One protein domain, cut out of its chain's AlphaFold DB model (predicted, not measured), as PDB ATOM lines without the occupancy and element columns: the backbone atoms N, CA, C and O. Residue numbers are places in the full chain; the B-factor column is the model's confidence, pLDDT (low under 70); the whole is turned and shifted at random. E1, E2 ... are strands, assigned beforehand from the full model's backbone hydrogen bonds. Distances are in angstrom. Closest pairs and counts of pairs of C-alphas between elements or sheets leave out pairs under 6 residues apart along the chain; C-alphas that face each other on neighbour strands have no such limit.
ATOM      1  N   LEU A  79      65.172 -42.698  87.010       85.38
ATOM      2  CA  LEU A  79      63.771 -42.977  87.324       85.38
ATOM      3  C   LEU A  79      63.547 -44.493  87.339       85.38
ATOM      4  O   LEU A  79      63.698 -45.160  86.310       85.38
ATOM      5  N   LEU A  80      63.205 -45.025  88.509       76.88
ATOM      6  CA  LEU A  80      63.015 -46.456  88.741       76.88
ATOM      7  C   LEU A  80      61.595 -46.939  88.411       76.88
ATOM      8  O   LEU A  80      60.647 -46.164  88.287       76.88
ATOM      9  N   VAL A  81      61.452 -48.262  88.315       67.94
ATOM     10  CA  VAL A  81      60.165 -48.950  88.154       67.94
ATOM     11  C   VAL A  81      59.218 -48.572  89.299       67.94
ATOM     12  O   VAL A  81      59.545 -48.730  90.474       67.94
ATOM     13  N   GLY A  82      58.035 -48.060  88.956       66.19
ATOM     14  CA  GLY A  82      57.041 -47.584  89.925       66.19
ATOM     15  C   GLY A  82      57.312 -46.187  90.502       66.19
ATOM     16  O   GLY A  82      56.495 -45.686  91.272       66.19
ATOM     17  N   GLN A  83      58.414 -45.534  90.124       78.12
ATOM     18  CA  GLN A  83      58.671 -44.130  90.441       78.12
ATOM     19  C   GLN A  83      57.999 -43.224  89.405       78.12
ATOM     20  O   GLN A  83      57.888 -43.567  88.231       78.12
ATOM     21  N   SER A  84      57.538 -42.047  89.829       71.75
ATOM     22  CA  SER A  84      56.860 -41.088  88.951       71.75
ATOM     23  C   SER A  84      57.486 -39.703  89.051       71.75
ATOM     24  O   SER A  84      57.793 -39.234  90.145       71.75
ATOM     25  N   VAL A  85      57.609 -39.025  87.908       77.50
ATOM     26  CA  VAL A  85      57.867 -37.579  87.851       77.50
ATOM     27  C   VAL A  85      56.520 -36.859  87.912       77.50
ATOM     28  O   VAL A  85      55.593 -37.198  87.175       77.50
ATOM     29  N   ARG A  86      56.386 -35.902  88.825       74.00
ATOM     30  CA  ARG A  86      55.162 -35.157  89.111       74.00
ATOM     31  C   ARG A  86      55.072 -33.924  88.213       74.00
ATOM     32  O   ARG A  86      56.069 -33.269  87.922       74.00
ATOM     33  N   ILE A  87      53.847 -33.644  87.770       68.56
ATOM     34  CA  ILE A  87      53.492 -32.432  87.021       68.56
ATOM     35  C   ILE A  87      53.643 -31.251  87.972       68.56
ATOM     36  O   ILE A  87      53.035 -31.346  89.030       68.56
ATOM     37  N   ASP A  88      54.337 -30.185  87.547       67.38
ATOM     38  CA  ASP A  88      54.714 -28.955  88.292       67.38
ATOM     39  C   ASP A  88      56.194 -28.858  88.705       67.38
ATOM     40  O   ASP A  88      56.622 -27.848  89.262       67.38
ATOM     41  N   GLY A  89      56.998 -29.879  88.398       66.06
ATOM     42  CA  GLY A  89      58.427 -29.874  88.699       66.06
ATOM     43  C   GLY A  89      58.770 -30.110  90.174       66.06
ATOM     44  O   GLY A  89      59.940 -29.964  90.533       66.06
ATOM     45  N   ARG A  90      57.806 -30.523  91.019       76.50
ATOM     46  CA  ARG A  90      58.050 -30.938  92.419       76.50
ATOM     47  C   ARG A  90      59.174 -31.953  92.569       76.50
ATOM     48  O   ARG A  90      59.879 -31.941  93.573       76.50
ATOM     49  N   ASN A  91      59.320 -32.839  91.594       83.06
ATOM     50  CA  ASN A  91      60.487 -33.688  91.464       83.06
ATOM     51  C   ASN A  91      60.970 -33.684  90.009       83.06
ATOM     52  O   ASN A  91      60.192 -33.529  89.067       83.06
ATOM     53  N   LYS A  92      62.285 -33.798  89.835       89.31
ATOM     54  CA  LYS A  92      62.951 -33.695  88.539       89.31
ATOM     55  C   LYS A  92      64.173 -34.591  88.515       89.31
ATOM     56  O   LYS A  92      64.818 -34.757  89.544       89.31
ATOM     57  N   LEU A  93      64.504 -35.123  87.348       91.38
ATOM     58  CA  LEU A  93      65.787 -35.800  87.179       91.38
ATOM     59  C   LEU A  93      66.856 -34.746  86.912       91.38
ATOM     60  O   LEU A  93      66.594 -33.796  86.176       91.38
ATOM     61  N   VAL A  94      68.045 -34.916  87.475       92.88
ATOM     62  CA  VAL A  94      69.218 -34.077  87.208       92.88
ATOM     63  C   VAL A  94      70.365 -34.991  86.823       92.88
ATOM     64  O   VAL A  94      70.675 -35.925  87.567       92.88
ATOM     65  N   SER A  95      70.959 -34.743  85.655       92.38
ATOM     66  CA  SER A  95      72.086 -35.511  85.132       92.38
ATOM     67  C   SER A  95      73.266 -35.458  86.093       92.38
ATOM     68  O   SER A  95      73.317 -34.622  86.990       92.38
ATOM     69  N   ARG A  96      74.250 -36.326  85.882       91.31
ATOM     70  CA  ARG A  96      75.553 -36.192  86.540       91.31
ATOM     71  C   ARG A  96      76.474 -35.289  85.739       91.31
ATOM     72  O   ARG A  96      76.257 -35.111  84.537       91.31
ATOM     73  N   THR A  97      77.506 -34.772  86.394       91.06
ATOM     74  CA  THR A  97      78.615 -34.081  85.729       91.06
ATOM     75  C   THR A  97      79.353 -35.027  84.781       91.06
ATOM     76  O   THR A  97      79.601 -34.678  83.628       91.06
ATOM     77  N   SER A  98      79.657 -36.257  85.212       85.19
ATOM     78  CA  SER A  98      80.254 -37.292  84.355       85.19
ATOM     79  C   SER A  98      79.988 -38.714  84.879       85.19
ATOM     80  O   SER A  98      79.297 -38.907  85.877       85.19
ATOM     81  N   ASP A  99      80.546 -39.735  84.219       79.06
ATOM     82  CA  ASP A  99      80.486 -41.130  84.695       79.06
ATOM     83  C   ASP A  99      81.336 -41.388  85.958       79.06
ATOM     84  O   ASP A  99      81.185 -42.427  86.619       79.06
ATOM     85  N   VAL A 100      82.246 -40.458  86.269       80.00
ATOM     86  CA  VAL A 100      83.165 -40.505  87.416       80.00
ATOM     87  C   VAL A 100      82.685 -39.574  88.526       80.00
ATOM     88  O   VAL A 100      82.665 -39.970  89.687       80.00
ATOM     89  N   ASP A 101      82.265 -38.365  88.159       85.69
ATOM     90  CA  ASP A 101      81.763 -37.351  89.082       85.69
ATOM     91  C   ASP A 101      80.234 -37.400  89.160       85.69
ATOM     92  O   ASP A 101      79.523 -37.053  88.212       85.69
ATOM     93  N   GLY A 102      79.745 -37.850  90.317       86.00
ATOM     94  CA  GLY A 102      78.331 -38.036  90.601       86.00
ATOM     95  C   GLY A 102      77.556 -36.774  90.973       86.00
ATOM     96  O   GLY A 102      76.347 -36.911  91.180       86.00
ATOM     97  N   SER A 103      78.211 -35.612  91.058       92.12
ATOM     98  CA  SER A 103      77.577 -34.318  91.335       92.12
ATOM     99  C   SER A 103      76.548 -33.928  90.272       92.12
ATOM    100  O   SER A 103      76.505 -34.502  89.177       92.12
ATOM    101  N   ASP A 104      75.681 -32.973  90.610       93.50
ATOM    102  CA  ASP A 104      74.665 -32.460  89.697       93.50
ATOM    103  C   ASP A 104      75.302 -31.839  88.449       93.50
ATOM    104  O   ASP A 104      76.049 -30.865  88.508       93.50
ATOM    105  N   GLY A 105      74.959 -32.417  87.304       92.62
ATOM    106  CA  GLY A 105      75.408 -31.985  85.995       92.62
ATOM    107  C   GLY A 105      74.474 -30.974  85.333       92.62
ATOM    108  O   GLY A 105      73.516 -30.485  85.929       92.62
ATOM    109  N   PRO A 106      74.724 -30.670  84.051       92.38
ATOM    110  CA  PRO A 106      74.120 -29.519  83.390       92.38
ATOM    111  C   PRO A 106      72.716 -29.764  82.827       92.38
ATOM    112  O   PRO A 106      72.149 -28.845  82.238       92.38
ATOM    113  N   TYR A 107      72.127 -30.954  82.967       90.81
ATOM    114  CA  TYR A 107      70.824 -31.267  82.376       90.81
ATOM    115  C   TYR A 107      69.806 -31.686  83.424       90.81
ATOM    116  O   TYR A 107      70.118 -32.382  84.387       90.81
ATOM    117  N   SER A 108      68.548 -31.313  83.202       90.56
ATOM    118  CA  SER A 108      67.428 -31.768  84.014       90.56
ATOM    119  C   SER A 108      66.230 -32.172  83.166       90.56
ATOM    120  O   SER A 108      66.034 -31.671  82.059       90.56
ATOM    121  N   ILE A 109      65.416 -33.080  83.699       85.50
ATOM    122  CA  ILE A 109      64.131 -33.460  83.120       85.50
ATOM    123  C   ILE A 109      63.020 -33.106  84.089       85.50
ATOM    124  O   ILE A 109      62.998 -33.574  85.229       85.50
ATOM    125  N   VAL A 110      62.077 -32.314  83.590       82.38
ATOM    126  CA  VAL A 110      60.880 -31.878  84.304       82.38
ATOM    127  C   VAL A 110      59.639 -32.258  83.509       82.38
ATOM    128  O   VAL A 110      59.644 -32.278  82.274       82.38
ATOM    129  N   LEU A 111      58.564 -32.565  84.228       76.38
ATOM    130  CA  LEU A 111      57.246 -32.728  83.638       76.38
ATOM    131  C   LEU A 111      56.468 -31.429  83.850       76.38
ATOM    132  O   LEU A 111      56.202 -31.040  84.989       76.38
ATOM    133  N   ASP A 112      56.119 -30.766  82.751       69.69
ATOM    134  CA  ASP A 112      55.437 -29.472  82.780       69.69
ATOM    135  C   ASP A 112      54.088 -29.546  82.050       69.69
ATOM    136  O   ASP A 112      53.889 -30.349  81.128       69.69
ATOM    137  N   CYS A 113      53.142 -28.717  82.483       64.62
ATOM    138  CA  CYS A 113      51.828 -28.588  81.869       64.62
ATOM    139  C   CYS A 113      51.786 -27.263  81.109       64.62
ATOM    140  O   CYS A 113      51.524 -26.214  81.694       64.62
ATOM    141  N   THR A 114      52.045 -27.291  79.802       61.44
ATOM    142  CA  THR A 114      51.948 -26.075  78.994       61.44
ATOM    143  C   THR A 114      50.509 -25.875  78.523       61.44
ATOM    144  O   THR A 114      49.897 -26.736  77.880       61.44
ATOM    145  N   THR A 115      49.939 -24.713  78.840       51.94
ATOM    146  CA  THR A 115      48.704 -24.244  78.214       51.94
ATOM    147  C   THR A 115      49.050 -23.783  76.804       51.94
ATOM    148  O   THR A 115      49.572 -22.685  76.617       51.94
ATOM    149  N   SER A 116      48.804 -24.625  75.798       50.00
ATOM    150  CA  SER A 116      48.785 -24.122  74.425       50.00
ATOM    151  C   SER A 116      47.609 -23.150  74.298       50.00
ATOM    152  O   SER A 116      46.520 -23.430  74.801       50.00
ATOM    153  N   THR A 117      47.809 -22.016  73.626       48.78
ATOM    154  CA  THR A 117      46.794 -20.981  73.340       48.78
ATOM    155  C   THR A 117      45.602 -21.476  72.503       48.78
ATOM    156  O   THR A 117      44.762 -20.686  72.089       48.78
ATOM    157  N   ALA A 118      45.474 -22.788  72.294       51.56
ATOM    158  CA  ALA A 118      44.348 -23.449  71.658       51.56
ATOM    159  C   ALA A 118      43.842 -24.612  72.533       51.56
ATOM    160  O   ALA A 118      44.062 -25.776  72.208       51.56
ATOM    161  N   GLY A 119      43.196 -24.295  73.663       50.31
ATOM    162  CA  GLY A 119      42.202 -25.133  74.366       50.31
ATOM    163  C   GLY A 119      42.594 -26.534  74.868       50.31
ATOM    164  O   GLY A 119      41.798 -27.160  75.555       50.31
ATOM    165  N   ASN A 120      43.793 -27.035  74.570       56.81
ATOM    166  CA  ASN A 120      44.232 -28.387  74.896       56.81
ATOM    167  C   ASN A 120      45.561 -28.321  75.658       56.81
ATOM    168  O   ASN A 120      46.622 -28.097  75.066       56.81
ATOM    169  N   SER A 121      45.513 -28.531  76.977       56.12
ATOM    170  CA  SER A 121      46.707 -28.764  77.800       56.12
ATOM    171  C   SER A 121      47.373 -30.067  77.366       56.12
ATOM    172  O   SER A 121      46.858 -31.158  77.623       56.12
ATOM    173  N   ARG A 122      48.528 -29.974  76.702       58.28
ATOM    174  CA  ARG A 122      49.350 -31.147  76.384       58.28
ATOM    175  C   ARG A 122      50.348 -31.368  77.514       58.28
ATOM    176  O   ARG A 122      51.080 -30.460  77.889       58.28
ATOM    177  N   ARG A 123      50.382 -32.590  78.047       61.81
ATOM    178  CA  ARG A 123      51.390 -33.017  79.026       61.81
ATOM    179  C   ARG A 123      52.654 -33.394  78.265       61.81
ATOM    180  O   ARG A 123      52.617 -34.344  77.483       61.81
ATOM    181  N   LEU A 124      53.738 -32.651  78.465       59.50
ATOM    182  CA  LEU A 124      54.997 -32.863  77.752       59.50
ATOM    183  C   LEU A 124      56.127 -33.137  78.743       59.50
ATOM    184  O   LEU A 124      56.239 -32.470  79.772       59.50
ATOM    185  N   LEU A 125      56.980 -34.111  78.415       66.25
ATOM    186  CA  LEU A 125      58.252 -34.269  79.110       66.25
ATOM    187  C   LEU A 125      59.266 -33.316  78.487       66.25
ATOM    188  O   LEU A 125      59.434 -33.298  77.265       66.25
ATOM    189  N   GLN A 126      59.941 -32.535  79.324       64.00
ATOM    190  CA  GLN A 126      60.880 -31.519  78.874       64.00
ATOM    191  C   GLN A 126      62.271 -31.785  79.428       64.00
ATOM    192  O   GLN A 126      62.449 -31.938  80.637       64.00
ATOM    193  N   VAL A 127      63.256 -31.798  78.533       68.00
ATOM    194  CA  VAL A 127      64.674 -31.756  78.896       68.00
ATOM    195  C   VAL A 127      65.102 -30.295  78.859       68.00
ATOM    196  O   VAL A 127      64.954 -29.627  77.832       68.00
ATOM    197  N   ARG A 128      65.616 -29.793  79.979       74.69
ATOM    198  CA  ARG A 128      66.097 -28.419  80.115       74.69
ATOM    199  C   ARG A 128      67.559 -28.424  80.559       74.69
ATOM    200  O   ARG A 128      67.886 -29.127  81.520       74.69
ATOM    201  N   PRO A 129      68.430 -27.636  79.920       65.81
ATOM    202  CA  PRO A 129      69.728 -27.334  80.488       65.81
ATOM    203  C   PRO A 129      69.530 -26.528  81.772       65.81
ATOM    204  O   PRO A 129      68.617 -25.710  81.890       65.81
ATOM    205  N   ILE A 130      70.385 -26.776  82.749       70.06
ATOM    206  CA  ILE A 130      70.468 -25.990  83.970       70.06
ATOM    207  C   ILE A 130      71.291 -24.744  83.613       70.06
ATOM    208  O   ILE A 130      72.516 -24.762  83.662       70.06
ATOM    209  N   GLY A 131      70.610 -23.694  83.132       60.72
ATOM    210  CA  GLY A 131      71.225 -22.463  82.613       60.72
ATOM    211  C   GLY A 131      70.514 -21.906  81.370       60.72
ATOM    212  O   GLY A 131      69.375 -22.266  81.085       60.72
ATOM    213  N   GLY A 132      71.181 -21.029  80.613       50.03
ATOM    214  CA  GLY A 132      70.606 -20.308  79.460       50.03
ATOM    215  C   GLY A 132      70.498 -21.088  78.138       50.03
ATOM    216  O   GLY A 132      70.497 -20.472  77.078       50.03
ATOM    217  N   GLY A 133      70.481 -22.423  78.163       58.53
ATOM    218  CA  GLY A 133      70.442 -23.242  76.944       58.53
ATOM    219  C   GLY A 133      69.026 -23.552  76.426       58.53
ATOM    220  O   GLY A 133      68.016 -23.236  77.053       58.53
ATOM    221  N   ASN A 134      68.952 -24.232  75.278       53.53
ATOM    222  CA  ASN A 134      67.692 -24.577  74.610       53.53
ATOM    223  C   ASN A 134      66.917 -25.699  75.322       53.53
ATOM    224  O   ASN A 134      67.498 -26.693  75.747       53.53
ATOM    225  N   THR A 135      65.588 -25.575  75.390       62.97
ATOM    226  CA  THR A 135      64.686 -26.609  75.934       62.97
ATOM    227  C   THR A 135      64.225 -27.575  74.841       62.97
ATOM    228  O   THR A 135      63.765 -27.140  73.786       62.97
ATOM    229  N   TYR A 136      64.263 -28.882  75.116       58.78
ATOM    230  CA  TYR A 136      63.775 -29.926  74.208       58.78
ATOM    231  C   TYR A 136      62.468 -30.539  74.724       58.78
ATOM    232  O   TYR A 136      62.400 -31.032  75.851       58.78
ATOM    233  N   ASN A 137      61.428 -30.539  73.884       62.88
ATOM    234  CA  ASN A 137      60.128 -31.143  74.185       62.88
ATOM    235  C   ASN A 137      60.042 -32.552  73.585       62.88
ATOM    236  O   ASN A 137      60.141 -32.720  72.369       62.88
ATOM    237  N   LEU A 138      59.815 -33.564  74.422       57.34
ATOM    238  CA  LEU A 138      59.652 -34.951  73.991       57.34
ATOM    239  C   LEU A 138      58.158 -35.275  73.855       57.34
ATOM    240  O   LEU A 138      57.439 -35.401  74.844       57.34
ATOM    241  N   ASN A 139      57.688 -35.423  72.613       46.34
ATOM    242  CA  ASN A 139      56.258 -35.583  72.305       46.34
ATOM    243  C   ASN A 139      55.719 -37.014  72.484       46.34
ATOM    244  O   ASN A 139      54.509 -37.222  72.400       46.34
ATOM    245  N   LYS A 140      56.586 -38.010  72.708       46.47
ATOM    246  CA  LYS A 140      56.185 -39.402  72.958       46.47
ATOM    247  C   LYS A 140      57.367 -40.206  73.497       46.47
ATOM    248  O   LYS A 140      58.350 -40.393  72.788       46.47
ATOM    249  N   LEU A 141      57.265 -40.710  74.723       51.34
ATOM    250  CA  LEU A 141      58.185 -41.720  75.246       51.34
ATOM    251  C   LEU A 141      57.455 -43.054  75.289       51.34
ATOM    252  O   LEU A 141      56.485 -43.210  76.025       51.34
ATOM    253  N   ASN A 142      57.909 -44.008  74.478       46.28
ATOM    254  CA  ASN A 142      57.453 -45.390  74.571       46.28
ATOM    255  C   ASN A 142      58.233 -46.075  75.703       46.28
ATOM    256  O   ASN A 142      59.227 -46.758  75.464       46.28
ATOM    257  N   TYR A 143      57.845 -45.779  76.943       50.44
ATOM    258  CA  TYR A 143      58.467 -46.300  78.155       50.44
ATOM    259  C   TYR A 143      57.527 -47.299  78.827       50.44
ATOM    260  O   TYR A 143      56.413 -46.948  79.209       50.44
ATOM    261  N   ASN A 144      57.993 -48.539  78.992       48.94
ATOM    262  CA  ASN A 144      57.341 -49.524  79.843       48.94
ATOM    263  C   ASN A 144      58.085 -49.583  81.183       48.94
ATOM    264  O   ASN A 144      59.179 -50.143  81.282       48.94
ATOM    265  N   ALA A 145      57.470 -48.990  82.206       50.19
ATOM    266  CA  ALA A 145      58.035 -48.860  83.539       50.19
ATOM    267  C   ALA A 145      58.108 -50.168  84.333       50.19
ATOM    268  O   ALA A 145      58.444 -50.108  85.504       50.19
ATOM    269  N   THR A 146      57.795 -51.326  83.748       46.88
ATOM    270  CA  THR A 146      57.756 -52.611  84.466       46.88
ATOM    271  C   THR A 146      59.091 -53.364  84.425       46.88
ATOM    272  O   THR A 146      59.372 -54.158  85.316       46.88
ATOM    273  N   ILE A 147      59.940 -53.110  83.420       51.00
ATOM    274  CA  ILE A 147      61.142 -53.928  83.139       51.00
ATOM    275  C   ILE A 147      62.424 -53.118  82.916       51.00
ATOM    276  O   ILE A 147      63.434 -53.675  82.493       51.00
ATOM    277  N   SER A 148      62.409 -51.797  83.101       62.31
ATOM    278  CA  SER A 148      63.570 -50.933  82.840       62.31
ATOM    279  C   SER A 148      63.500 -49.645  83.650       62.31
ATOM    280  O   SER A 148      62.420 -49.093  83.875       62.31
ATOM    281  N   PHE A 149      64.662 -49.142  84.055       73.44
ATOM    282  CA  PHE A 149      64.794 -47.791  84.582       73.44
ATOM    283  C   PHE A 149      65.294 -46.849  83.491       73.44
ATOM    284  O   PHE A 149      65.933 -47.246  82.513       73.44
ATOM    285  N   LEU A 150      64.965 -45.583  83.661       81.69
ATOM    286  CA  LEU A 150      65.270 -44.518  82.725       81.69
ATOM    287  C   LEU A 150      66.352 -43.641  83.348       81.69
ATOM    288  O   LEU A 150      66.214 -43.250  84.502       81.69
ATOM    289  N   ARG A 151      67.422 -43.331  82.619       86.81
ATOM    290  CA  ARG A 151      68.532 -42.524  83.140       86.81
ATOM    291  C   ARG A 151      68.853 -41.357  82.223       86.81
ATOM    292  O   ARG A 151      68.961 -41.542  81.012       86.81
ATOM    293  N   LEU A 152      69.017 -40.176  82.804       88.62
ATOM    294  CA  LEU A 152      69.492 -38.980  82.123       88.62
ATOM    295  C   LEU A 152      71.026 -38.959  82.151       88.62
ATOM    296  O   LEU A 152      71.634 -38.845  83.214       88.62
ATOM    297  N   GLY A 153      71.643 -39.102  80.981       85.25
ATOM    298  CA  GLY A 153      73.091 -39.047  80.818       85.25
ATOM    299  C   GLY A 153      73.654 -37.637  81.003       85.25
ATOM    300  O   GLY A 153      72.944 -36.639  80.871       85.25
ATOM    301  N   SER A 154      74.958 -37.557  81.275       86.19
ATOM    302  CA  SER A 154      75.719 -36.296  81.319       86.19
ATOM    303  C   SER A 154      75.800 -35.590  79.960       86.19
ATOM    304  O   SER A 154      76.161 -34.422  79.894       86.19
ATOM    305  N   ASP A 155      75.435 -36.282  78.880       82.56
ATOM    306  CA  ASP A 155      75.293 -35.773  77.514       82.56
ATOM    307  C   ASP A 155      73.891 -35.206  77.221       82.56
ATOM    308  O   ASP A 155      73.612 -34.804  76.094       82.56
ATOM    309  N   GLY A 156      72.989 -35.206  78.209       81.44
ATOM    310  CA  GLY A 156      71.602 -34.767  78.054       81.44
ATOM    311  C   GLY A 156      70.693 -35.801  77.384       81.44
ATOM    312  O   GLY A 156      69.498 -35.548  77.223       81.44
ATOM    313  N   ASN A 157      71.218 -36.980  77.030       81.81
ATOM    314  CA  ASN A 157      70.428 -38.042  76.419       81.81
ATOM    315  C   ASN A 157      69.748 -38.912  77.473       81.81
ATOM    316  O   ASN A 157      70.331 -39.312  78.481       81.81
ATOM    317  N   LEU A 158      68.505 -39.280  77.187       79.88
ATOM    318  CA  LEU A 158      67.719 -40.172  78.021       79.88
ATOM    319  C   LEU A 158      67.892 -41.617  77.547       79.88
ATOM    320  O   LEU A 158      67.605 -41.936  76.393       79.88
ATOM    321  N   ARG A 159      68.359 -42.500  78.428       79.19
ATOM    322  CA  ARG A 159      68.682 -43.894  78.098       79.19
ATOM    323  C   ARG A 159      67.822 -44.853  78.911       79.19
ATOM    324  O   ARG A 159      67.610 -44.655  80.105       79.19
ATOM    325  N   LEU A 160      67.360 -45.919  78.266       73.31
ATOM    326  CA  LEU A 160      66.713 -47.049  78.931       73.31
ATOM    327  C   LEU A 160      67.784 -48.037  79.381       73.31
ATOM    328  O   LEU A 160      68.650 -48.419  78.595       73.31
ATOM    329  N   SER A 161      67.733 -48.436  80.645       63.38
ATOM    330  CA  SER A 161      68.639 -49.422  81.227       63.38
ATOM    331  C   SER A 161      67.832 -50.547  81.887       63.38
ATOM    332  O   SER A 161      66.899 -50.267  82.644       63.38
ATOM    333  N   PRO A 162      68.155 -51.823  81.625       56.84
ATOM    334  CA  PRO A 162      67.502 -52.947  82.295       56.84
ATOM    335  C   PRO A 162      67.840 -52.993  83.805       56.84
ATOM    336  O   PRO A 162      68.927 -52.556  84.195       56.84
TER     337      PRO A 162
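Overview. This is residues 79 to 162 of the 290 residues of the protein "Epidermis-specific secreted glycoprotein EP1-like" of Hibiscus syriacus (UniProt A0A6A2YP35). What is the shape? A strongly twisted wall of four strands forms a meander, E1 E2 E3 E4, each the antiparallel neighbour of the one before; a small hairpin, E5 and E6, comes near E1. What builds it? The 84 printed residues are all strand by class, though under half are in the six named strands; the whole is compact, radius of gyration 13.5 A, spans 45 by 35 by 20 A.

Arrangement. How does the sheet pair? E2, residues 104 to 115, and E3, residues 121 to 129, form a hairpin, N 108 and O 128 at 2.8 A. E1, residues 93 to 96, neighbours E2, N 95 and O 107 at 2.8 A; E4, residues 136 to 138, neighbours E3, N 136 and O 127 at 2.9 A. And the rest? E5, residues 149 to 152, and E6, residues 158 to 161, form a hairpin, N 151 and O 159 at 2.8 A. The closest C-alphas of E1 and E5, Ser 95 and Leu 152, are 5.3 A apart.

Along the chain. Which strands are long? E2 spans 29.6 A, E3 23.2 A. Where are anchors? C-alpha 93 begins E1 at (65.787, -35.800, 87.179); C-alpha 161 ends E6 at (68.639, -49.422, 81.227).

Size, cuts and confidence. How large? The farthest C-alphas, Val 100 and Gly 119, are 45.7 A apart; the printed part has no cut. Where is confidence low? 42 residues are under 70, among them 131 to 148.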